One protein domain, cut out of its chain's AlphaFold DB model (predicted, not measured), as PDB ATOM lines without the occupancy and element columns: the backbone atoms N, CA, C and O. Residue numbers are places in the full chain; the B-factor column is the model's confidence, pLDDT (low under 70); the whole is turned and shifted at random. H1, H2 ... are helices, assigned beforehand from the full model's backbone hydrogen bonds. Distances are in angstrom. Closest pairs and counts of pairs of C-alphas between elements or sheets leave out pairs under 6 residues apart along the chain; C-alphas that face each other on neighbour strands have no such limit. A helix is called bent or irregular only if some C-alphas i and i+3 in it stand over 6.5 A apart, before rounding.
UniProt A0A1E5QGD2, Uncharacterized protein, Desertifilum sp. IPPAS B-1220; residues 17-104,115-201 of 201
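AT A GLANCE: This is residues 17 to 104 and 115 to 201 of the 201 residues of an uncharacterized protein of Desertifilum sp. IPPAS B-1220 (UniProt A0A1E5QGD2). This is a long, rod-shaped bundle: H1, H2, H4 and the bent H5 run lengthwise side by side, and the shorter H3 packs on H2 and H5a. The printed part, 175 residues with five named helices, is all helix. It is only just loose, close to compact, with a radius of gyration of the C-alphas of 18.9 A and spans of 70 by 30 by 22 A.

IN THESE COORDINATES: H1, residues 17 to 42, begins at C-alpha 17 (-8.498, 30.896, -30.173). H2, residues 50 to 86, measures 52.1 A. H3 is residues 89 to 104, H4 residues 121 to 144. H5, residues 156 to 199, assigned as one helix by its hydrogen bonds, is bent: C-alphas 172 and 175 are 6.9 A apart. Its arms are H5a, residues 156 to 172, and H5b, residues 175 to 199, ending at C-alpha 199 (47.757, 49.396, -43.720).

HOW THE PARTS SIT: The hairpin H1 and H2 touch, closest at C-alphas His 24 and His 74, 5.2 A. H4 touches H1, closest at C-alphas Thr 132 and Thr 36, 5.5 A. H5b touches H2 at a shallow tilt of 19 degrees, opposite ways. O i to N i+4 pairs are within hydrogen-bond range throughout H1, H3 and H5a, and in 31 of 33 in H2, 19 of 20 in H4 and 19 of 21 in H5b.

THE WHOLE: Across the cut, residues 105 to 114, C-alphas 104 and 115 are 23.7 A apart. The H4 to H5 link is long. Residues 115 to 119, 145 to 155 and 189 to 201 have pLDDT under 70.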
ATOM      1  N   TYR A  17      -9.708  31.599 -29.736       83.69
ATOM      2  CA  TYR A  17      -8.498  30.896 -30.173       83.69
ATOM      3  C   TYR A  17      -8.309  30.921 -31.691       83.69
ATOM      4  O   TYR A  17      -7.195  31.088 -32.173       83.69
ATOM      5  N   PHE A  18      -9.388  30.797 -32.455       81.12
ATOM      6  CA  PHE A  18      -9.377  30.768 -33.906       81.12
ATOM      7  C   PHE A  18      -9.106  32.162 -34.470       81.12
ATOM      8  O   PHE A  18      -8.299  32.315 -35.381       81.12
ATOM      9  N   LYS A  19      -9.702  33.205 -33.878       83.75
ATOM     10  CA  LYS A  19      -9.388  34.596 -34.241       83.75
ATOM     11  C   LYS A  19      -7.914  34.918 -33.999       83.75
ATOM     12  O   LYS A  19      -7.279  35.528 -34.854       83.75
ATOM     13  N   ARG A  20      -7.364  34.463 -32.869       90.00
ATOM     14  CA  ARG A  20      -5.931  34.578 -32.570       90.00
ATOM     15  C   ARG A  20      -5.076  33.768 -33.546       90.00
ATOM     16  O   ARG A  20      -4.064  34.271 -34.012       90.00
ATOM     17  N   LEU A  21      -5.502  32.562 -33.921       88.88
ATOM     18  CA  LEU A  21      -4.787  31.733 -34.892       88.88
ATOM     19  C   LEU A  21      -4.674  32.440 -36.249       88.88
ATOM     20  O   LEU A  21      -3.588  32.529 -36.814       88.88
ATOM     21  N   VAL A  22      -5.785  32.986 -36.753       85.62
ATOM     22  CA  VAL A  22      -5.808  33.762 -38.005       85.62
ATOM     23  C   VAL A  22      -4.918  35.001 -37.903       85.62
ATOM     24  O   VAL A  22      -4.209  35.320 -38.855       85.62
ATOM     25  N   PHE A  23      -4.913  35.678 -36.751       89.56
ATOM     26  CA  PHE A  23      -4.004  36.796 -36.494       89.56
ATOM     27  C   PHE A  23      -2.535  36.374 -36.634       89.56
ATOM     28  O   PHE A  23      -1.823  36.963 -37.442       89.56
ATOM     29  N   HIS A  24      -2.096  35.312 -35.954       92.00
ATOM     30  CA  HIS A  24      -0.701  34.866 -36.037       92.00
ATOM     31  C   HIS A  24      -0.305  34.386 -37.437       92.00
ATOM     32  O   HIS A  24       0.817  34.635 -37.865       92.00
ATOM     33  N   PHE A  25      -1.215  33.777 -38.205       89.19
ATOM     34  CA  PHE A  25      -0.935  33.466 -39.611       89.19
ATOM     35  C   PHE A  25      -0.778  34.710 -40.486       89.19
ATOM     36  O   PHE A  25       0.014  34.691 -41.431       89.19
ATOM     37  N   ARG A  26      -1.535  35.776 -40.203       89.94
ATOM     38  CA  ARG A  26      -1.408  37.048 -40.916       89.94
ATOM     39  C   ARG A  26      -0.086  37.731 -40.591       89.94
ATOM     40  O   ARG A  26       0.592  38.146 -41.525       89.94
ATOM     41  N   GLU A  27       0.293  37.800 -39.320       93.06
ATOM     42  CA  GLU A  27       1.576  38.390 -38.929       93.06
ATOM     43  C   GLU A  27       2.745  37.569 -39.481       93.06
ATOM     44  O   GLU A  27       3.585  38.116 -40.186       93.06
ATOM     45  N   LEU A  28       2.695  36.234 -39.366       91.69
ATOM     46  CA  LEU A  28       3.674  35.350 -40.001       91.69
ATOM     47  C   LEU A  28       3.784  35.601 -41.516       91.69
ATOM     48  O   LEU A  28       4.872  35.553 -42.079       91.69
ATOM     49  N   ASN A  29       2.675  35.870 -42.212       91.38
ATOM     50  CA  ASN A  29       2.727  36.236 -43.629       91.38
ATOM     51  C   ASN A  29       3.475  37.557 -43.848       91.38
ATOM     52  O   ASN A  29       4.354  37.621 -44.708       91.38
ATOM     53  N   ASN A  30       3.132  38.585 -43.073       92.56
ATOM     54  CA  ASN A  30       3.728  39.914 -43.168       92.56
ATOM     55  C   ASN A  30       5.241  39.865 -42.917       92.56
ATOM     56  O   ASN A  30       6.006  40.407 -43.720       92.56
ATOM     57  N   ASP A  31       5.674  39.146 -41.883       93.19
ATOM     58  CA  ASP A  31       7.089  39.007 -41.532       93.19
ATOM     59  C   ASP A  31       7.856  38.260 -42.614       93.19
ATOM     60  O   ASP A  31       8.923  38.687 -43.054       93.19
ATOM     61  N   MET A  32       7.271  37.183 -43.147       91.62
ATOM     62  CA  MET A  32       7.875  36.433 -44.245       91.62
ATOM     63  C   MET A  32       7.978  37.271 -45.529       91.62
ATOM     64  O   MET A  32       8.950  37.132 -46.279       91.62
ATOM     65  N   VAL A  33       7.015  38.161 -45.804       93.44
ATOM     66  CA  VAL A  33       7.096  39.122 -46.919       93.44
ATOM     67  C   VAL A  33       8.231  40.121 -46.690       93.44
ATOM     68  O   VAL A  33       9.020  40.356 -47.610       93.44
ATOM     69  N   ALA A  34       8.339  40.686 -45.485       93.12
ATOM     70  CA  ALA A  34       9.400  41.626 -45.134       93.12
ATOM     71  C   ALA A  34      10.786  40.976 -45.267       93.12
ATOM     72  O   ALA A  34      11.637  41.488 -45.994       93.12
ATOM     73  N   LEU A  35      10.970  39.787 -44.695       92.69
ATOM     74  CA  LEU A  35      12.228  39.043 -44.761       92.69
ATOM     75  C   LEU A  35      12.588  38.599 -46.177       92.69
ATOM     76  O   LEU A  35      13.760  38.629 -46.542       92.69
ATOM     77  N   THR A  36      11.601  38.240 -47.007       93.56
ATOM     78  CA  THR A  36      11.842  37.965 -48.436       93.56
ATOM     79  C   THR A  36      12.450  39.188 -49.115       93.56
ATOM     80  O   THR A  36      13.476  39.077 -49.784       93.56
ATOM     81  N   ARG A  37      11.834  40.361 -48.931       94.56
ATOM     82  CA  ARG A  37      12.300  41.617 -49.528       94.56
ATOM     83  C   ARG A  37      13.703  41.977 -49.041       94.56
ATOM     84  O   ARG A  37      14.540  42.399 -49.838       94.56
ATOM     85  N   ASP A  38      13.959  41.815 -47.751       93.25
ATOM     86  CA  ASP A  38      15.228  42.205 -47.149       93.25
ATOM     87  C   ASP A  38      16.354  41.243 -47.575       93.25
ATOM     88  O   ASP A  38      17.428  41.694 -47.976       93.25
ATOM     89  N   ALA A  39      16.086  39.934 -47.651       92.62
ATOM     90  CA  ALA A  39      17.028  38.947 -48.182       92.62
ATOM     91  C   ALA A  39      17.330  39.164 -49.673       92.62
ATOM     92  O   ALA A  39      18.488  39.078 -50.089       92.62
ATOM     93  N   GLU A  40      16.320  39.505 -50.480       93.19
ATOM     94  CA  GLU A  40      16.500  39.872 -51.887       93.19
ATOM     95  C   GLU A  40      17.370  41.119 -52.038       93.19
ATOM     96  O   GLU A  40      18.287  41.128 -52.858       93.19
ATOM     97  N   LYS A  41      17.127  42.155 -51.225       93.00
ATOM     98  CA  LYS A  41      17.931  43.382 -51.229       93.00
ATOM     99  C   LYS A  41      19.394  43.069 -50.920       93.00
ATOM    100  O   LYS A  41      20.273  43.487 -51.674       93.00
ATOM    101  N   LEU A  42      19.662  42.293 -49.871       91.56
ATOM    102  CA  LEU A  42      21.023  41.898 -49.497       91.56
ATOM    103  C   LEU A  42      21.697  41.060 -50.590       91.56
ATOM    104  O   LEU A  42      22.870  41.270 -50.886       91.56
ATOM    105  N   ALA A  43      20.950  40.186 -51.269       89.00
ATOM    106  CA  ALA A  43      21.467  39.377 -52.372       89.00
ATOM    107  C   ALA A  43      21.895  40.197 -53.609       89.00
ATOM    108  O   ALA A  43      22.545  39.652 -54.502       89.00
ATOM    109  N   THR A  44      21.549  41.489 -53.681       89.88
ATOM    110  CA  THR A  44      21.995  42.401 -54.751       89.88
ATOM    111  C   THR A  44      23.246  43.205 -54.404       89.88
ATOM    112  O   THR A  44      23.808  43.854 -55.287       89.88
ATOM    113  N   ILE A  45      23.704  43.171 -53.147       86.88
ATOM    114  CA  ILE A  45      24.888  43.921 -52.726       86.88
ATOM    115  C   ILE A  45      26.134  43.315 -53.376       86.88
ATOM    116  O   ILE A  45      26.370  42.108 -53.308       86.88
ATOM    117  N   ALA A  46      26.952  44.168 -53.997       83.44
ATOM    118  CA  ALA A  46      28.264  43.791 -54.503       83.44
ATOM    119  C   ALA A  46      29.300  43.888 -53.366       83.44
ATOM    120  O   ALA A  46      29.583  44.994 -52.909       83.44
ATOM    121  N   PRO A  47      29.899  42.773 -52.909       78.88
ATOM    122  CA  PRO A  47      30.842  42.774 -51.791       78.88
ATOM    123  C   PRO A  47      32.247  43.180 -52.263       78.88
ATOM    124  O   PRO A  47      33.150  42.351 -52.364       78.88
ATOM    125  N   ASN A  48      32.409  44.443 -52.655       81.50
ATOM    126  CA  ASN A  48      33.646  44.985 -53.231       81.50
ATOM    127  C   ASN A  48      34.228  46.172 -52.446       81.50
ATOM    128  O   ASN A  48      35.177  46.797 -52.912       81.50
ATOM    129  N   SER A  49      33.659  46.499 -51.285       80.56
ATOM    130  CA  SER A  49      34.129  47.573 -50.408       80.56
ATOM    131  C   SER A  49      33.837  47.244 -48.940       80.56
ATOM    132  O   SER A  49      32.863  46.532 -48.679       80.56
ATOM    133  N   PRO A  50      34.613  47.781 -47.979       78.25
ATOM    134  CA  PRO A  50      34.348  47.616 -46.546       78.25
ATOM    135  C   PRO A  50      32.917  47.995 -46.141       78.25
ATOM    136  O   PRO A  50      32.276  47.264 -45.390       78.25
ATOM    137  N   GLN A  51      32.367  49.075 -46.708       82.69
ATOM    138  CA  GLN A  51      30.983  49.478 -46.438       82.69
ATOM    139  C   GLN A  51      29.972  48.425 -46.910       82.69
ATOM    140  O   GLN A  51      29.055  48.087 -46.172       82.69
ATOM    141  N   ALA A  52      30.158  47.852 -48.104       82.81
ATOM    142  CA  ALA A  52      29.273  46.800 -48.606       82.81
ATOM    143  C   ALA A  52      29.325  45.527 -47.742       82.81
ATOM    144  O   ALA A  52      28.314  44.841 -47.588       82.81
ATOM    145  N   PHE A  53      30.486  45.215 -47.157       79.62
ATOM    146  CA  PHE A  53      30.619  44.130 -46.184       79.62
ATOM    147  C   PHE A  53      29.870  44.422 -44.889       79.62
ATOM    148  O   PHE A  53      29.164  43.549 -44.384       79.62
ATOM    149  N   TRP A  54      29.988  45.649 -44.381       81.88
ATOM    150  CA  TRP A  54      29.255  46.083 -43.199       81.88
ATOM    151  C   TRP A  54      27.738  46.035 -43.426       81.88
ATOM    152  O   TRP A  54      27.024  45.448 -42.615       81.88
ATOM    153  N   ASP A  55      27.255  46.544 -44.565       85.81
ATOM    154  CA  ASP A  55      25.834  46.516 -44.937       85.81
ATOM    155  C   ASP A  55      25.301  45.075 -45.033       85.81
ATOM    156  O   ASP A  55      24.224  44.769 -44.517       85.81
ATOM    157  N   LEU A  56      26.068  44.166 -45.654       86.56
ATOM    158  CA  LEU A  56      25.727  42.741 -45.731       86.56
ATOM    159  C   LEU A  56      25.647  42.102 -44.347       86.56
ATOM    160  O   LEU A  56      24.692  41.384 -44.061       86.56
ATOM    161  N   ARG A  57      26.634  42.360 -43.484       84.88
ATOM    162  CA  ARG A  57      26.670  41.808 -42.128       84.88
ATOM    163  C   ARG A  57      25.504  42.311 -41.290       84.88
ATOM    164  O   ARG A  57      24.814  41.495 -40.684       84.88
ATOM    165  N   SER A  58      25.296  43.626 -41.249       87.69
ATOM    166  CA  SER A  58      24.205  44.227 -40.481       87.69
ATOM    167  C   SER A  58      22.863  43.682 -40.955       87.69
ATOM    168  O   SER A  58      22.073  43.218 -40.143       87.69
ATOM    169  N   GLY A  59      22.638  43.628 -42.269       91.44
ATOM    170  CA  GLY A  59      21.390  43.097 -42.801       91.44
ATOM    171  C   GLY A  59      21.192  41.603 -42.533       91.44
ATOM    172  O   GLY A  59      20.077  41.182 -42.255       91.44
ATOM    173  N   ILE A  60      22.249  40.786 -42.579       90.62
ATOM    174  CA  ILE A  60      22.157  39.361 -42.216       90.62
ATOM    175  C   ILE A  60      21.840  39.193 -40.725       90.62
ATOM    176  O   ILE A  60      21.081  38.295 -40.370       90.62
ATOM    177  N   ASN A  61      22.382  40.051 -39.859       88.44
ATOM    178  CA  ASN A  61      22.015  40.080 -38.445       88.44
ATOM    179  C   ASN A  61      20.527  40.422 -38.259       88.44
ATOM    180  O   ASN A  61      19.831  39.721 -37.532       88.44
ATOM    181  N   ASP A  62      20.021  41.426 -38.975       90.25
ATOM    182  CA  ASP A  62      18.605  41.803 -38.916       90.25
ATOM    183  C   ASP A  62      17.691  40.675 -39.433       90.25
ATOM    184  O   ASP A  62      16.670  40.376 -38.814       90.25
ATOM    185  N   LEU A  63      18.084  39.981 -40.512       92.12
ATOM    186  CA  LEU A  63      17.377  38.787 -40.999       92.12
ATOM    187  C   LEU A  63      17.331  37.680 -39.942       92.12
ATOM    188  O   LEU A  63      16.303  37.028 -39.773       92.12
ATOM    189  N   MET A  64      18.457  37.440 -39.273       89.81
ATOM    190  CA  MET A  64      18.585  36.403 -38.255       89.81
ATOM    191  C   MET A  64      17.660  36.688 -37.066       89.81
ATOM    192  O   MET A  64      16.924  35.798 -36.644       89.81
ATOM    193  N   ILE A  65      17.635  37.941 -36.599       87.25
ATOM    194  CA  ILE A  65      16.739  38.403 -35.531       87.25
ATOM    195  C   ILE A  65      15.276  38.265 -35.957       87.25
ATOM    196  O   ILE A  65      14.494  37.682 -35.217       87.25
ATOM    197  N   GLY A  66      14.902  38.738 -37.151       90.12
ATOM    198  CA  GLY A  66      13.516  38.640 -37.627       90.12
ATOM    199  C   GLY A  66      13.037  37.193 -37.781       90.12
ATOM    200  O   GLY A  66      11.870  36.889 -37.538       90.12
ATOM    201  N   ILE A  67      13.940  36.270 -38.132       89.75
ATOM    202  CA  ILE A  67      13.631  34.839 -38.121       89.75
ATOM    203  C   ILE A  67      13.408  34.354 -36.692       89.75
ATOM    204  O   ILE A  67      12.312  33.892 -36.393       89.75
ATOM    205  N   GLU A  68      14.402  34.455 -35.811       86.38
ATOM    206  CA  GLU A  68      14.314  33.878 -34.462       86.38
ATOM    207  C   GLU A  68      13.252  34.518 -33.573       86.38
ATOM    208  O   GLU A  68      12.674  33.827 -32.742       86.38
ATOM    209  N   HIS A  69      12.989  35.812 -33.732       86.62
ATOM    210  CA  HIS A  69      12.036  36.514 -32.886       86.62
ATOM    211  C   HIS A  69      10.637  36.473 -33.489       86.62
ATOM    212  O   HIS A  69       9.749  35.890 -32.882       86.62
ATOM    213  N   ASP A  70      10.428  37.044 -34.674       90.62
ATOM    214  CA  ASP A  70       9.071  37.311 -35.163       90.62
ATOM    215  C   ASP A  70       8.443  36.064 -35.809       90.62
ATOM    216  O   ASP A  70       7.367  35.608 -35.404       90.62
ATOM    217  N   ILE A  71       9.158  35.423 -36.747       91.69
ATOM    218  CA  ILE A  71       8.658  34.210 -37.418       91.69
ATOM    219  C   ILE A  71       8.422  33.087 -36.415       91.69
ATOM    220  O   ILE A  71       7.368  32.442 -36.439       91.69
ATOM    221  N   PHE A  72       9.423  32.798 -35.585       91.12
ATOM    222  CA  PHE A  72       9.358  31.671 -34.664       91.12
ATOM    223  C   PHE A  72       8.330  31.904 -33.557       91.12
ATOM    224  O   PHE A  72       7.552  30.992 -33.279       91.12
ATOM    225  N   HIS A  73       8.198  33.135 -33.050       92.44
ATOM    226  CA  HIS A  73       7.114  33.492 -32.137       92.44
ATOM    227  C   HIS A  73       5.734  33.227 -32.756       92.44
ATOM    228  O   HIS A  73       4.914  32.522 -32.164       92.44
ATOM    229  N   HIS A  74       5.462  33.739 -33.959       93.69
ATOM    230  CA  HIS A  74       4.149  33.562 -34.581       93.69
ATOM    231  C   HIS A  74       3.868  32.126 -35.015       93.69
ATOM    232  O   HIS A  74       2.722  31.678 -34.926       93.69
ATOM    233  N   LEU A  75       4.888  31.377 -35.437       94.00
ATOM    234  CA  LEU A  75       4.751  29.948 -35.705       94.00
ATOM    235  C   LEU A  75       4.406  29.174 -34.423       94.00
ATOM    236  O   LEU A  75       3.475  28.369 -34.445       94.00
ATOM    237  N   SER A  76       5.120  29.424 -33.325       94.50
ATOM    238  CA  SER A  76       4.897  28.771 -32.031       94.50
ATOM    239  C   SER A  76       3.495  29.051 -31.491       94.50
ATOM    240  O   SER A  76       2.763  28.110 -31.181       94.50
ATOM    241  N   GLU A  77       3.061  30.315 -31.491       95.12
ATOM    242  CA  GLU A  77       1.698  30.701 -31.092       95.12
ATOM    243  C   GLU A  77       0.637  30.057 -31.997       95.12
ATOM    244  O   GLU A  77      -0.374  29.537 -31.518       95.12
ATOM    245  N   ALA A  78       0.857  30.024 -33.317       92.56
ATOM    246  CA  ALA A  78      -0.068  29.370 -34.242       92.56
ATOM    247  C   ALA A  78      -0.183  27.859 -33.973       92.56
ATOM    248  O   ALA A  78      -1.285  27.305 -34.016       92.56
ATOM    249  N   ILE A  79       0.928  27.184 -33.663       94.19
ATOM    250  CA  ILE A  79       0.941  25.759 -33.313       94.19
ATOM    251  C   ILE A  79       0.231  25.517 -31.984       94.19
ATOM    252  O   ILE A  79      -0.592  24.601 -31.901       94.19
ATOM    253  N   GLU A  80       0.495  26.337 -30.967       94.50
ATOM    254  CA  GLU A  80      -0.164  26.230 -29.668       94.50
ATOM    255  C   GLU A  80      -1.679  26.399 -29.812       94.50
ATOM    256  O   GLU A  80      -2.452  25.550 -29.364       94.50
ATOM    257  N   LEU A  81      -2.129  27.443 -30.507       91.81
ATOM    258  CA  LEU A  81      -3.550  27.702 -30.733       91.81
ATOM    259  C   LEU A  81      -4.206  26.580 -31.542       91.81
ATOM    260  O   LEU A  81      -5.295  26.119 -31.191       91.81
ATOM    261  N   ALA A  82      -3.538  26.077 -32.581       89.12
ATOM    262  CA  ALA A  82      -4.017  24.929 -33.344       89.12
ATOM    263  C   ALA A  82      -4.098  23.659 -32.485       89.12
ATOM    264  O   ALA A  82      -5.060  22.893 -32.613       89.12
ATOM    265  N   HIS A  83      -3.153  23.441 -31.568       91.44
ATOM    266  CA  HIS A  83      -3.237  22.372 -30.578       91.44
ATOM    267  C   HIS A  83      -4.433  22.581 -29.644       91.44
ATOM    268  O   HIS A  83      -5.202  21.645 -29.425       91.44
ATOM    269  N   GLN A  84      -4.665  23.798 -29.144       89.31
ATOM    270  CA  GLN A  84      -5.809  24.081 -28.277       89.31
ATOM    271  C   GLN A  84      -7.149  23.825 -28.970       89.31
ATOM    272  O   GLN A  84      -8.076  23.325 -28.330       89.31
ATOM    273  N   ILE A  85      -7.227  24.122 -30.266       85.12
ATOM    274  CA  ILE A  85      -8.411  23.948 -31.107       85.12
ATOM    275  C   ILE A  85      -8.651  22.470 -31.464       85.12
ATOM    276  O   ILE A  85      -9.781  21.995 -31.384       85.12
ATOM    277  N   THR A  86      -7.605  21.737 -31.857       85.00
ATOM    278  CA  THR A  86      -7.730  20.377 -32.424       85.00
ATOM    279  C   THR A  86      -7.448  19.253 -31.429       85.00
ATOM    280  O   THR A  86      -7.803  18.104 -31.680       85.00
ATOM    281  N   LYS A  87      -6.771  19.562 -30.316       87.75
ATOM    282  CA  LYS A  87      -6.255  18.616 -29.311       87.75
ATOM    283  C   LYS A  87      -5.339  17.523 -29.882       87.75
ATOM    284  O   LYS A  87      -5.145  16.479 -29.262       87.75
ATOM    285  N   LYS A  88      -4.729  17.756 -31.051       87.94
ATOM    286  CA  LYS A  88      -3.772  16.835 -31.684       87.94
ATOM    287  C   LYS A  88      -2.442  16.836 -30.924       87.94
ATOM    288  O   LYS A  88      -1.775  17.867 -30.841       87.94
ATOM    289  N   LYS A  89      -2.027  15.676 -30.405       93.38
ATOM    290  CA  LYS A  89      -0.755  15.510 -29.668       93.38
ATOM    291  C   LYS A  89       0.476  15.866 -30.511       93.38
ATOM    292  O   LYS A  89       1.402  16.487 -30.006       93.38
ATOM    293  N   SER A  90       0.441  15.542 -31.798       93.94
ATOM    294  CA  SER A  90       1.504  15.843 -32.762       93.94
ATOM    295  C   SER A  90       1.855  17.330 -32.864       93.94
ATOM    296  O   SER A  90       2.984  17.657 -33.206       93.94
ATOM    297  N   LEU A  91       0.912  18.235 -32.577       93.19
ATOM    298  CA  LEU A  91       1.172  19.678 -32.545       93.19
ATOM    299  C   LEU A  91       1.902  20.104 -31.265       93.19
ATOM    300  O   LEU A  91       2.765  20.969 -31.325       93.19
ATOM    301  N   SER A  92       1.619  19.457 -30.132       94.50
ATOM    302  CA  SER A  92       2.364  19.685 -28.885       94.50
ATOM    303  C   SER A  92       3.823  19.241 -29.025       94.50
ATOM    304  O   SER A  92       4.726  19.970 -28.640       94.50
ATOM    305  N   GLU A  93       4.059  18.080 -29.641       94.12
ATOM    306  CA  GLU A  93       5.413  17.570 -29.923       94.12
ATOM    307  C   GLU A  93       6.188  18.511 -30.863       94.12
ATOM    308  O   GLU A  93       7.398  18.692 -30.733       94.12
ATOM    309  N   LEU A  94       5.482  19.139 -31.808       93.62
ATOM    310  CA  LEU A  94       6.064  20.116 -32.723       93.62
ATOM    311  C   LEU A  94       6.465  21.410 -32.000       93.62
ATOM    312  O   LEU A  94       7.532  21.950 -32.284       93.62
ATOM    313  N   LEU A  95       5.633  21.878 -31.064       93.44
ATOM    314  CA  LEU A  95       5.920  23.047 -30.233       93.44
ATOM    315  C   LEU A  95       7.149  22.812 -29.347       93.44
ATOM    316  O   LEU A  95       8.055  23.637 -29.334       93.44
ATOM    317  N   GLU A  96       7.234  21.649 -28.695       92.19
ATOM    318  CA  GLU A  96       8.404  21.264 -27.893       92.19
ATOM    319  C   GLU A  96       9.699  21.271 -28.722       92.19
ATOM    320  O   GLU A  96      10.717  21.792 -28.266       92.19
ATOM    321  N   LYS A  97       9.660  20.757 -29.964       90.56
ATOM    322  CA  LYS A  97      10.809  20.809 -30.886       90.56
ATOM    323  C   LYS A  97      11.262  22.252 -31.126       90.56
ATOM    324  O   LYS A  97      12.461  22.512 -31.119       90.56
ATOM    325  N   ILE A  98      10.325  23.170 -31.362       89.19
ATOM    326  CA  ILE A  98      10.643  24.577 -31.634       89.19
ATOM    327  C   ILE A  98      11.256  25.246 -30.398       89.19
ATOM    328  O   ILE A  98      12.331  25.831 -30.506       89.19
ATOM    329  N   THR A  99      10.648  25.079 -29.222       87.31
ATOM    330  CA  THR A  99      11.145  25.684 -27.974       87.31
ATOM    331  C   THR A  99      12.562  25.221 -27.615       87.31
ATOM    332  O   THR A  99      13.374  26.015 -27.145       87.31
ATOM    333  N   LEU A 100      12.898  23.949 -27.858       86.69
ATOM    334  CA  LEU A 100      14.262  23.451 -27.636       86.69
ATOM    335  C   LEU A 100      15.278  24.130 -28.567       86.69
ATOM    336  O   LEU A 100      16.361  24.510 -28.130       86.69
ATOM    337  N   LEU A 101      14.920  24.343 -29.833       82.31
ATOM    338  CA  LEU A 101      15.807  24.957 -30.826       82.31
ATOM    339  C   LEU A 101      16.053  26.453 -30.605       82.31
ATOM    340  O   LEU A 101      17.118  26.954 -30.983       82.31
ATOM    341  N   GLU A 102      15.078  27.160 -30.035       75.00
ATOM    342  CA  GLU A 102      15.227  28.552 -29.595       75.00
ATOM    343  C   GLU A 102      16.235  28.652 -28.440       75.00
ATOM    344  O   GLU A 102      17.044  29.576 -28.402       75.00
ATOM    345  N   ALA A 103      16.260  27.665 -27.538       77.50
ATOM    346  CA  ALA A 103      17.171  27.645 -26.394       77.50
ATOM    347  C   ALA A 103      18.616  27.227 -26.742       77.50
ATOM    348  O   ALA A 103      19.547  27.555 -26.006       77.50
ATOM    349  N   GLU A 104      18.819  26.479 -27.829       78.44
ATOM    350  CA  GLU A 104      20.112  25.861 -28.166       78.44
ATOM    351  C   GLU A 104      21.073  26.762 -28.952       78.44
ATOM    352  O   GLU A 104      22.269  26.465 -29.032       78.44
ATOM    353  N   ASP A 115      38.480  27.554 -41.670       49.22
ATOM    354  CA  ASP A 115      39.041  28.821 -42.183       49.22
ATOM    355  C   ASP A 115      38.981  29.132 -43.692       49.22
ATOM    356  O   ASP A 115      39.385  30.203 -44.114       49.22
ATOM    357  N   LYS A 116      38.457  28.254 -44.551       48.69
ATOM    358  CA  LYS A 116      38.391  28.456 -46.011       48.69
ATOM    359  C   LYS A 116      36.993  28.723 -46.559       48.69
ATOM    360  O   LYS A 116      36.843  28.975 -47.754       48.69
ATOM    361  N   GLN A 117      35.942  28.594 -45.746       50.97
ATOM    362  CA  GLN A 117      34.566  28.806 -46.221       50.97
ATOM    363  C   GLN A 117      34.084  30.252 -46.075       50.97
ATOM    364  O   GLN A 117      33.302  30.690 -46.921       50.97
ATOM    365  N   ALA A 118      34.574  30.976 -45.064       55.12
ATOM    366  CA  ALA A 118      34.233  32.374 -44.798       55.12
ATOM    367  C   ALA A 118      34.764  33.331 -45.877       55.12
ATOM    368  O   ALA A 118      34.105  34.301 -46.213       55.12
ATOM    369  N   GLU A 119      35.906  33.022 -46.492       57.09
ATOM    370  CA  GLU A 119      36.660  33.933 -47.370       57.09
ATOM    371  C   GLU A 119      35.986  34.271 -48.716       57.09
ATOM    372  O   GLU A 119      36.537  35.041 -49.504       57.09
ATOM    373  N   ASN A 120      34.816  33.703 -49.038       70.75
ATOM    374  CA  ASN A 120      34.147  33.951 -50.316       70.75
ATOM    375  C   ASN A 120      32.776  34.625 -50.141       70.75
ATOM    376  O   ASN A 120      31.759  33.933 -50.033       70.75
ATOM    377  N   PRO A 121      32.709  35.962 -50.251       71.31
ATOM    378  CA  PRO A 121      31.473  36.734 -50.124       71.31
ATOM    379  C   PRO A 121      30.363  36.334 -51.105       71.31
ATOM    380  O   PRO A 121      29.182  36.517 -50.821       71.31
ATOM    381  N   ARG A 122      30.697  35.724 -52.253       77.31
ATOM    382  CA  ARG A 122      29.677  35.206 -53.184       77.31
ATOM    383  C   ARG A 122      28.872  34.052 -52.581       77.31
ATOM    384  O   ARG A 122      27.751  33.814 -53.022       77.31
ATOM    385  N   ARG A 123      29.409  33.336 -51.588       79.94
ATOM    386  CA  ARG A 123      28.679  32.278 -50.875       79.94
ATOM    387  C   ARG A 123      27.560  32.838 -50.005       79.94
ATOM    388  O   ARG A 123      26.496  32.224 -49.982       79.94
ATOM    389  N   LEU A 124      27.751  34.012 -49.398       81.88
ATOM    390  CA  LEU A 124      26.679  34.717 -48.691       81.88
ATOM    391  C   LEU A 124      25.512  35.018 -49.635       81.88
ATOM    392  O   LEU A 124      24.365  34.746 -49.301       81.88
ATOM    393  N   ILE A 125      25.803  35.486 -50.851       86.31
ATOM    394  CA  ILE A 125      24.773  35.770 -51.861       86.31
ATOM    395  C   ILE A 125      24.002  34.501 -52.252       86.31
ATOM    396  O   ILE A 125      22.774  34.521 -52.304       86.31
ATOM    397  N   ILE A 126      24.694  33.378 -52.476       87.50
ATOM    398  CA  ILE A 126      24.041  32.086 -52.763       87.50
ATOM    399  C   ILE A 126      23.175  31.636 -51.576       87.50
ATOM    400  O   ILE A 126      22.052  31.172 -51.768       87.50
ATOM    401  N   GLY A 127      23.672  31.783 -50.345       89.38
ATOM    402  CA  GLY A 127      22.909  31.458 -49.142       89.38
ATOM    403  C   GLY A 127      21.661  32.331 -48.990       89.38
ATOM    404  O   GLY A 127      20.584  31.798 -48.745       89.38
ATOM    405  N   LEU A 128      21.760  33.641 -49.235       91.12
ATOM    406  CA  LEU A 128      20.623  34.569 -49.229       91.12
ATOM    407  C   LEU A 128      19.576  34.198 -50.289       91.12
ATOM    408  O   LEU A 128      18.376  34.220 -50.014       91.12
ATOM    409  N   GLN A 129      20.008  33.787 -51.484       91.50
ATOM    410  CA  GLN A 129      19.107  33.290 -52.530       91.50
ATOM    411  C   GLN A 129      18.388  32.003 -52.102       91.50
ATOM    412  O   GLN A 129      17.182  31.873 -52.315       91.50
ATOM    413  N   ASN A 130      19.099  31.066 -51.468       90.56
ATOM    414  CA  ASN A 130      18.505  29.832 -50.947       90.56
ATOM    415  C   ASN A 130      17.500  30.115 -49.825       90.56
ATOM    416  O   ASN A 130      16.386  29.589 -49.864       90.56
ATOM    417  N   LEU A 131      17.854  30.994 -48.886       91.75
ATOM    418  CA  LEU A 131      16.964  31.444 -47.820       91.75
ATOM    419  C   LEU A 131      15.696  32.083 -48.403       91.75
ATOM    420  O   LEU A 131      14.587  31.701 -48.042       91.75
ATOM    421  N   THR A 132      15.846  32.965 -49.393       93.06
ATOM    422  CA  THR A 132      14.722  33.589 -50.110       93.06
ATOM    423  C   THR A 132      13.790  32.542 -50.731       93.06
ATOM    424  O   THR A 132      12.566  32.664 -50.664       93.06
ATOM    425  N   LEU A 133      14.337  31.484 -51.342       92.75
ATOM    426  CA  LEU A 133      13.530  30.404 -51.920       92.75
ATOM    427  C   LEU A 133      12.734  29.641 -50.857       92.75
ATOM    428  O   LEU A 133      11.576  29.299 -51.102       92.75
ATOM    429  N   ASP A 134      13.330  29.384 -49.695       91.62
ATOM    430  CA  ASP A 134      12.660  28.705 -48.586       91.62
ATOM    431  C   ASP A 134      11.563  29.578 -47.963       91.62
ATOM    432  O   ASP A 134      10.433  29.110 -47.797       91.62
ATOM    433  N   ILE A 135      11.819  30.875 -47.771       89.12
ATOM    434  CA  ILE A 135      10.814  31.835 -47.289       89.12
ATOM    435  C   ILE A 135       9.634  31.935 -48.272       89.12
ATOM    436  O   ILE A 135       8.468  31.858 -47.877       89.12
ATOM    437  N   ARG A 136       9.894  31.981 -49.586       90.81
ATOM    438  CA  ARG A 136       8.830  31.967 -50.607       90.81
ATOM    439  C   ARG A 136       8.001  30.680 -50.594       90.81
ATOM    440  O   ARG A 136       6.805  30.722 -50.894       90.81
ATOM    441  N   ARG A 137       8.597  29.525 -50.264       91.06
ATOM    442  CA  ARG A 137       7.846  28.264 -50.115       91.06
ATOM    443  C   ARG A 137       6.869  28.346 -48.950       91.06
ATOM    444  O   ARG A 137       5.727  27.920 -49.120       91.06
ATOM    445  N   VAL A 138       7.277  28.931 -47.828       88.06
ATOM    446  CA  VAL A 138       6.389  29.193 -46.686       88.06
ATOM    447  C   VAL A 138       5.266  30.148 -47.075       88.06
ATOM    448  O   VAL A 138       4.103  29.800 -46.895       88.06
ATOM    449  N   LEU A 139       5.576  31.290 -47.698       87.88
ATOM    450  CA  LEU A 139       4.556  32.242 -48.158       87.88
ATOM    451  C   LEU A 139       3.520  31.582 -49.066       87.88
ATOM    452  O   LEU A 139       2.317  31.773 -48.898       87.88
ATOM    453  N   LYS A 140       3.971  30.745 -50.009       88.56
ATOM    454  CA  LYS A 140       3.069  29.968 -50.863       88.56
ATOM    455  C   LYS A 140       2.165  29.051 -50.036       88.56
ATOM    456  O   LYS A 140       0.983  28.947 -50.343       88.56
ATOM    457  N   LYS A 141       2.696  28.386 -49.007       86.75
ATOM    458  CA  LYS A 141       1.912  27.505 -48.131       86.75
ATOM    459  C   LYS A 141       0.881  28.281 -47.320       86.75
ATOM    460  O   LYS A 141      -0.272  27.875 -47.327       86.75
ATOM    461  N   ILE A 142       1.257  29.409 -46.719       83.12
ATOM    462  CA  ILE A 142       0.333  30.263 -45.959       83.12
ATOM    463  C   ILE A 142      -0.788  30.778 -46.870       83.12
ATOM    464  O   ILE A 142      -1.958  30.628 -46.533       83.12
ATOM    465  N   ASN A 143      -0.449  31.309 -48.049       80.75
ATOM    466  CA  ASN A 143      -1.412  31.903 -48.985       80.75
ATOM    467  C   ASN A 143      -2.350  30.885 -49.652       80.75
ATOM    468  O   ASN A 143      -3.434  31.246 -50.107       80.75
ATOM    469  N   CYS A 144      -1.930  29.624 -49.763       73.38
ATOM    470  CA  CYS A 144      -2.769  28.559 -50.308       73.38
ATOM    471  C   CYS A 144      -3.733  27.969 -49.278       73.38
ATOM    472  O   CYS A 144      -4.619  27.207 -49.670       73.38
ATOM    473  N   THR A 145      -3.585  28.300 -47.996       69.31
ATOM    474  CA  THR A 145      -4.501  27.815 -46.973       69.31
ATOM    475  C   THR A 145      -5.640  28.831 -46.782       69.31
ATOM    476  O   THR A 145      -5.380  30.012 -46.552       69.31
ATOM    477  N   PRO A 146      -6.916  28.434 -46.941       62.00
ATOM    478  CA  PRO A 146      -8.038  29.374 -46.908       62.00
ATOM    479  C   PRO A 146      -8.400  29.805 -45.472       62.00
ATOM    480  O   PRO A 146      -9.397  29.354 -44.920       62.00
ATOM    481  N   TRP A 147      -7.598  30.675 -44.860       65.19
ATOM    482  CA  TRP A 147      -7.813  31.152 -43.483       65.19
ATOM    483  C   TRP A 147      -8.992  32.132 -43.347       65.19
ATOM    484  O   TRP A 147      -9.684  32.143 -42.332       65.19
ATOM    485  N   ASP A 148      -9.256  32.902 -44.407       53.81
ATOM    486  CA  ASP A 148     -10.088  34.115 -44.350       53.81
ATOM    487  C   ASP A 148     -11.425  33.974 -45.109       53.81
ATOM    488  O   ASP A 148     -12.239  34.900 -45.144       53.81
ATOM    489  N   LYS A 149     -11.667  32.838 -45.779       47.44
ATOM    490  CA  LYS A 149     -12.811  32.661 -46.687       47.44
ATOM    491  C   LYS A 149     -13.767  31.597 -46.176       47.44
ATOM    492  O   LYS A 149     -13.596  30.428 -46.489       47.44
ATOM    493  N   GLN A 150     -14.816  32.080 -45.507       43.75
ATOM    494  CA  GLN A 150     -15.964  31.324 -44.993       43.75
ATOM    495  C   GLN A 150     -15.562  30.377 -43.863       43.75
ATOM    496  O   GLN A 150     -14.620  29.609 -44.015       43.75
ATOM    497  N   GLY A 151     -16.258  30.493 -42.723       44.44
ATOM    498  CA  GLY A 151     -15.954  29.795 -41.472       44.44
ATOM    499  C   GLY A 151     -15.354  28.418 -41.714       44.44
ATOM    500  O   GLY A 151     -15.904  27.640 -42.492       44.44
ATOM    501  N   VAL A 152     -14.181  28.194 -41.126       47.09
ATOM    502  CA  VAL A 152     -13.311  27.052 -41.395       47.09
ATOM    503  C   VAL A 152     -14.085  25.756 -41.174       47.09
ATOM    504  O   VAL A 152     -14.125  25.194 -40.089       47.09
ATOM    505  N   ASN A 153     -14.683  25.273 -42.258       46.66
ATOM    506  CA  ASN A 153     -15.096  23.895 -42.481       46.66
ATOM    507  C   ASN A 153     -13.889  23.089 -42.990       46.66
ATOM    508  O   ASN A 153     -14.039  22.198 -43.827       46.66
ATOM    509  N   GLN A 154     -12.670  23.450 -42.570       56.00
ATOM    510  CA  GLN A 154     -11.467  22.730 -42.971       56.00
ATOM    511  C   GLN A 154     -11.137  21.671 -41.952       56.00
ATOM    512  O   GLN A 154     -11.258  21.859 -40.746       56.00
ATOM    513  N   ASP A 155     -10.706  20.548 -42.489       66.75
ATOM    514  CA  ASP A 155     -10.266  19.400 -41.743       66.75
ATOM    515  C   ASP A 155      -9.122  19.777 -40.791       66.75
ATOM    516  O   ASP A 155      -8.124  20.381 -41.196       66.75
ATOM    517  N   SER A 156      -9.247  19.387 -39.521       74.50
ATOM    518  CA  SER A 156      -8.163  19.468 -38.536       74.50
ATOM    519  C   SER A 156      -6.847  18.867 -39.055       74.50
ATOM    520  O   SER A 156      -5.769  19.329 -38.683       74.50
ATOM    521  N   GLU A 157      -6.924  17.881 -39.953       81.69
ATOM    522  CA  GLU A 157      -5.770  17.267 -40.606       81.69
ATOM    523  C   GLU A 157      -5.069  18.204 -41.593       81.69
ATOM    524  O   GLU A 157      -3.842  18.189 -41.692       81.69
ATOM    525  N   GLN A 158      -5.818  19.056 -42.297       82.50
ATOM    526  CA  GLN A 158      -5.244  20.021 -43.232       82.50
ATOM    527  C   GLN A 158      -4.478  21.121 -42.490       82.50
ATOM    528  O   GLN A 158      -3.367  21.467 -42.898       82.50
ATOM    529  N   LEU A 159      -5.033  21.628 -41.383       83.50
ATOM    530  CA  LEU A 159      -4.352  22.581 -40.501       83.50
ATOM    531  C   LEU A 159      -3.070  21.968 -39.922       83.50
ATOM    532  O   LEU A 159      -1.998  22.566 -40.018       83.50
ATOM    533  N   GLU A 160      -3.165  20.751 -39.384       87.19
ATOM    534  CA  GLU A 160      -2.018  20.032 -38.827       87.19
ATOM    535  C   GLU A 160      -0.919  19.804 -39.879       87.19
ATOM    536  O   GLU A 160       0.258  20.065 -39.629       87.19
ATOM    537  N   SER A 161      -1.299  19.355 -41.077       88.88
ATOM    538  CA  SER A 161      -0.372  19.124 -42.188       88.88
ATOM    539  C   SER A 161       0.293  20.415 -42.667       88.88
ATOM    540  O   SER A 161       1.487  20.414 -42.975       88.88
ATOM    541  N   CYS A 162      -0.450  21.525 -42.704       88.75
ATOM    542  CA  CYS A 162       0.093  22.834 -43.050       88.75
ATOM    543  C   CYS A 162       1.165  23.263 -42.042       88.75
ATOM    544  O   CYS A 162       2.291  23.539 -42.450       88.75
ATOM    545  N   LEU A 163       0.851  23.240 -40.744       91.44
ATOM    546  CA  LEU A 163       1.788  23.623 -39.684       91.44
ATOM    547  C   LEU A 163       3.046  22.751 -39.684       91.44
ATOM    548  O   LEU A 163       4.147  23.285 -39.637       91.44
ATOM    549  N   LYS A 164       2.908  21.431 -39.856       92.56
ATOM    550  CA  LYS A 164       4.060  20.524 -39.991       92.56
ATOM    551  C   LYS A 164       4.978  20.908 -41.149       92.56
ATOM    552  O   LYS A 164       6.189  20.953 -40.970       92.56
ATOM    553  N   GLN A 165       4.412  21.217 -42.316       91.81
ATOM    554  CA  GLN A 165       5.195  21.637 -43.483       91.81
ATOM    555  C   GLN A 165       5.851  23.007 -43.279       91.81
ATOM    556  O   GLN A 165       6.971  23.220 -43.735       91.81
ATOM    557  N   LEU A 166       5.164  23.942 -42.616       92.69
ATOM    558  CA  LEU A 166       5.742  25.239 -42.265       92.69
ATOM    559  C   LEU A 166       6.934  25.061 -41.331       92.69
ATOM    560  O   LEU A 166       8.003  25.596 -41.615       92.69
ATOM    561  N   THR A 167       6.778  24.257 -40.280       93.00
ATOM    562  CA  THR A 167       7.865  23.947 -39.357       93.00
ATOM    563  C   THR A 167       9.010  23.237 -40.061       93.00
ATOM    564  O   THR A 167      10.142  23.644 -39.869       93.00
ATOM    565  N   GLU A 168       8.761  22.250 -40.922       92.69
ATOM    566  CA  GLU A 168       9.825  21.581 -41.689       92.69
ATOM    567  C   GLU A 168      10.650  22.588 -42.506       92.69
ATOM    568  O   GLU A 168      11.878  22.577 -42.476       92.69
ATOM    569  N   ILE A 169       9.997  23.519 -43.207       91.69
ATOM    570  CA  ILE A 169      10.722  24.511 -44.007       91.69
ATOM    571  C   ILE A 169      11.474  25.504 -43.110       91.69
ATOM    572  O   ILE A 169      12.631  25.823 -43.384       91.69
ATOM    573  N   LEU A 170      10.835  26.006 -42.053       90.69
ATOM    574  CA  LEU A 170      11.409  27.041 -41.194       90.69
ATOM    575  C   LEU A 170      12.523  26.496 -40.300       90.69
ATOM    576  O   LEU A 170      13.623  27.042 -40.288       90.69
ATOM    577  N   VAL A 171      12.263  25.390 -39.608       89.00
ATOM    578  CA  VAL A 171      13.188  24.758 -38.663       89.00
ATOM    579  C   VAL A 171      14.296  24.002 -39.371       89.00
ATOM    580  O   VAL A 171      15.459  24.179 -39.027       89.00
ATOM    581  N   ASP A 172      13.969  23.153 -40.346       88.38
ATOM    582  CA  ASP A 172      14.971  22.236 -40.898       88.38
ATOM    583  C   ASP A 172      15.769  22.879 -42.049       88.38
ATOM    584  O   ASP A 172      16.753  22.302 -42.518       88.38
ATOM    585  N   ARG A 173      15.377  24.078 -42.517       88.69
ATOM    586  CA  ARG A 173      16.027  24.743 -43.661       88.69
ATOM    587  C   ARG A 173      16.336  26.219 -43.443       88.69
ATOM    588  O   ARG A 173      17.506  26.596 -43.494       88.69
ATOM    589  N   ALA A 174      15.316  27.052 -43.225       89.56
ATOM    590  CA  ALA A 174      15.491  28.505 -43.200       89.56
ATOM    591  C   ALA A 174      16.363  28.950 -42.018       89.56
ATOM    592  O   ALA A 174      17.338  29.672 -42.220       89.56
ATOM    593  N   LEU A 175      16.075  28.452 -40.813       88.50
ATOM    594  CA  LEU A 175      16.818  28.774 -39.597       88.50
ATOM    595  C   LEU A 175      18.290  28.319 -39.665       88.50
ATOM    596  O   LEU A 175      19.166  29.163 -39.476       88.50
ATOM    597  N   PRO A 176      18.624  27.058 -40.018       87.31
ATOM    598  CA  PRO A 176      20.010  26.652 -40.240       87.31
ATOM    599  C   PRO A 176      20.726  27.493 -41.300       87.31
ATOM    600  O   PRO A 176      21.898  27.832 -41.129       87.31
ATOM    601  N   CYS A 177      20.041  27.854 -42.391       87.81
ATOM    602  CA  CYS A 177      20.623  28.704 -43.424       87.81
ATOM    603  C   CYS A 177      20.929  30.111 -42.894       87.81
ATOM    604  O   CYS A 177      22.012  30.627 -43.161       87.81
ATOM    605  N   ALA A 178      20.007  30.717 -42.144       88.50
ATOM    606  CA  ALA A 178      20.184  32.040 -41.553       88.50
ATOM    607  C   ALA A 178      21.312  32.051 -40.512       88.50
ATOM    608  O   ALA A 178      22.207  32.889 -40.598       88.50
ATOM    609  N   ARG A 179      21.357  31.050 -39.622       87.69
ATOM    610  CA  ARG A 179      22.444  30.876 -38.641       87.69
ATOM    611  C   ARG A 179      23.801  30.731 -39.327       87.69
ATOM    612  O   ARG A 179      24.777  31.354 -38.924       87.69
ATOM    613  N   ASN A 180      23.864  29.954 -40.407       86.12
ATOM    614  CA  ASN A 180      25.087  29.791 -41.191       86.12
ATOM    615  C   ASN A 180      25.517  31.099 -41.883       86.12
ATOM    616  O   ASN A 180      26.689  31.468 -41.840       86.12
ATOM    617  N   LEU A 181      24.573  31.825 -42.490       87.88
ATOM    618  CA  LEU A 181      24.831  33.145 -43.070       87.88
ATOM    619  C   LEU A 181      25.371  34.119 -42.021       87.88
ATOM    620  O   LEU A 181      26.351  34.810 -42.289       87.88
ATOM    621  N   TYR A 182      24.765  34.139 -40.834       87.38
ATOM    622  CA  TYR A 182      25.190  34.969 -39.713       87.38
ATOM    623  C   TYR A 182      26.635  34.670 -39.298       87.38
ATOM    624  O   TYR A 182      27.457  35.585 -39.235       87.38
ATOM    625  N   LEU A 183      26.985  33.393 -39.110       82.94
ATOM    626  CA  LEU A 183      28.348  32.986 -38.755       82.94
ATOM    627  C   LEU A 183      29.367  33.367 -39.841       82.94
ATOM    628  O   LEU A 183      30.423  33.912 -39.526       82.94
ATOM    629  N   GLN A 184      29.044  33.150 -41.118       80.56
ATOM    630  CA  GLN A 184      29.924  33.533 -42.229       80.56
ATOM    631  C   GLN A 184      30.115  35.055 -42.324       80.56
ATOM    632  O   GLN A 184      31.227  35.527 -42.559       80.56
ATOM    633  N   ALA A 185      29.046  35.832 -42.132       81.19
ATOM    634  CA  ALA A 185      29.109  37.291 -42.146       81.19
ATOM    635  C   ALA A 185      29.924  37.842 -40.966       81.19
ATOM    636  O   ALA A 185      30.658  38.819 -41.122       81.19
ATOM    637  N   PHE A 186      29.833  37.197 -39.801       77.88
ATOM    638  CA  PHE A 186      30.641  37.524 -38.629       77.88
ATOM    639  C   PHE A 186      32.138  37.273 -38.875       77.88
ATOM    640  O   PHE A 186      32.956  38.147 -38.596       77.88
ATOM    641  N   GLN A 187      32.491  36.127 -39.466       75.56
ATOM    642  CA  GLN A 187      33.880  35.766 -39.783       75.56
ATOM    643  C   GLN A 187      34.520  36.704 -40.819       75.56
ATOM    644  O   GLN A 187      35.658  37.134 -40.642       75.56
ATOM    645  N   LEU A 188      33.794  37.059 -41.886       70.19
ATOM    646  CA  LEU A 188      34.303  37.963 -42.927       70.19
ATOM    647  C   LEU A 188      34.734  39.324 -42.376       70.19
ATOM    648  O   LEU A 188      35.721  39.885 -42.843       70.19
ATOM    649  N   TYR A 189      34.019  39.829 -41.373       66.69
ATOM    650  CA  TYR A 189      34.339  41.103 -40.744       66.69
ATOM    651  C   TYR A 189      35.648  41.061 -39.948       66.69
ATOM    652  O   TYR A 189      36.452  41.986 -40.053       66.69
ATOM    653  N   GLN A 190      35.874  39.988 -39.180       65.56
ATOM    654  CA  GLN A 190      37.102  39.827 -38.391       65.56
ATOM    655  C   GLN A 190      38.343  39.863 -39.290       65.56
ATOM    656  O   GLN A 190      39.322  40.523 -38.963       65.56
ATOM    657  N   ILE A 191      38.249  39.249 -40.471       63.28
ATOM    658  CA  ILE A 191      39.319  39.257 -41.470       63.28
ATOM    659  C   ILE A 191      39.547  40.677 -42.028       63.28
ATOM    660  O   ILE A 191      40.687  41.115 -42.139       63.28
ATOM    661  N   THR A 192      38.495  41.436 -42.367       60.66
ATOM    662  CA  THR A 192      38.643  42.798 -42.928       60.66
ATOM    663  C   THR A 192      39.165  43.846 -41.936       60.66
ATOM    664  O   THR A 192      39.877  44.763 -42.355       60.66
ATOM    665  N   ASP A 193      38.860  43.715 -40.642       56.59
ATOM    666  CA  ASP A 193      39.403  44.601 -39.599       56.59
ATOM    667  C   ASP A 193      40.908  44.357 -39.382       56.59
ATOM    668  O   ASP A 193      41.673  45.311 -39.230       56.59
ATOM    669  N   GLU A 194      41.364  43.100 -39.456       54.16
ATOM    670  CA  GLU A 194      42.789  42.753 -39.353       54.16
ATOM    671  C   GLU A 194      43.623  43.323 -40.513       54.16
ATOM    672  O   GLU A 194      44.736  43.795 -40.291       54.16
ATOM    673  N   PHE A 195      43.089  43.352 -41.740       48.69
ATOM    674  CA  PHE A 195      43.786  43.956 -42.886       48.69
ATOM    675  C   PHE A 195      43.863  45.486 -42.811       48.69
ATOM    676  O   PHE A 195      44.880  46.062 -43.192       48.69
ATOM    677  N   SER A 196      42.827  46.142 -42.283       48.97
ATOM    678  CA  SER A 196      42.792  47.608 -42.152       48.97
ATOM    679  C   SER A 196      43.791  48.113 -41.101       48.97
ATOM    680  O   SER A 196      44.406  49.159 -41.278       48.97
ATOM    681  N   ALA A 197      44.025  47.333 -40.040       51.16
ATOM    682  CA  ALA A 197      45.007  47.653 -39.004       51.16
ATOM    683  C   ALA A 197      46.475  47.516 -39.466       51.16
ATOM    684  O   ALA A 197      47.361  48.092 -38.839       51.16
ATOM    685  N   ILE A 198      46.737  46.764 -40.541       49.59
ATOM    686  CA  ILE A 198      48.084  46.559 -41.104       49.59
ATOM    687  C   ILE A 198      48.457  47.675 -42.096       49.59
ATOM    688  O   ILE A 198      49.634  47.995 -42.235       49.59
ATOM    689  N   GLU A 199      47.489  48.290 -42.782       43.97
ATOM    690  CA  GLU A 199      47.757  49.396 -43.720       43.97
ATOM    691  C   GLU A 199      47.997  50.752 -43.023       43.97
ATOM    692  O   GLU A 199      48.553  51.664 -43.636       43.97
ATOM    693  N   GLU A 200      47.631  50.881 -41.743       47.88
ATOM    694  CA  GLU A 200      47.858  52.089 -40.929       47.88
ATOM    695  C   GLU A 200      49.122  52.026 -40.038       47.88
ATOM    696  O   GLU A 200      49.415  52.994 -39.329       47.88
ATOM    697  N   SER A 201      49.887  50.924 -40.079       44.97
ATOM    698  CA  SER A 201      51.133  50.709 -39.311       44.97
ATOM    699  C   SER A 201      52.395  50.766 -40.167       44.97
ATOM    700  O   SER A 201      53.378  51.408 -39.727       44.97
TER     701      SER A 201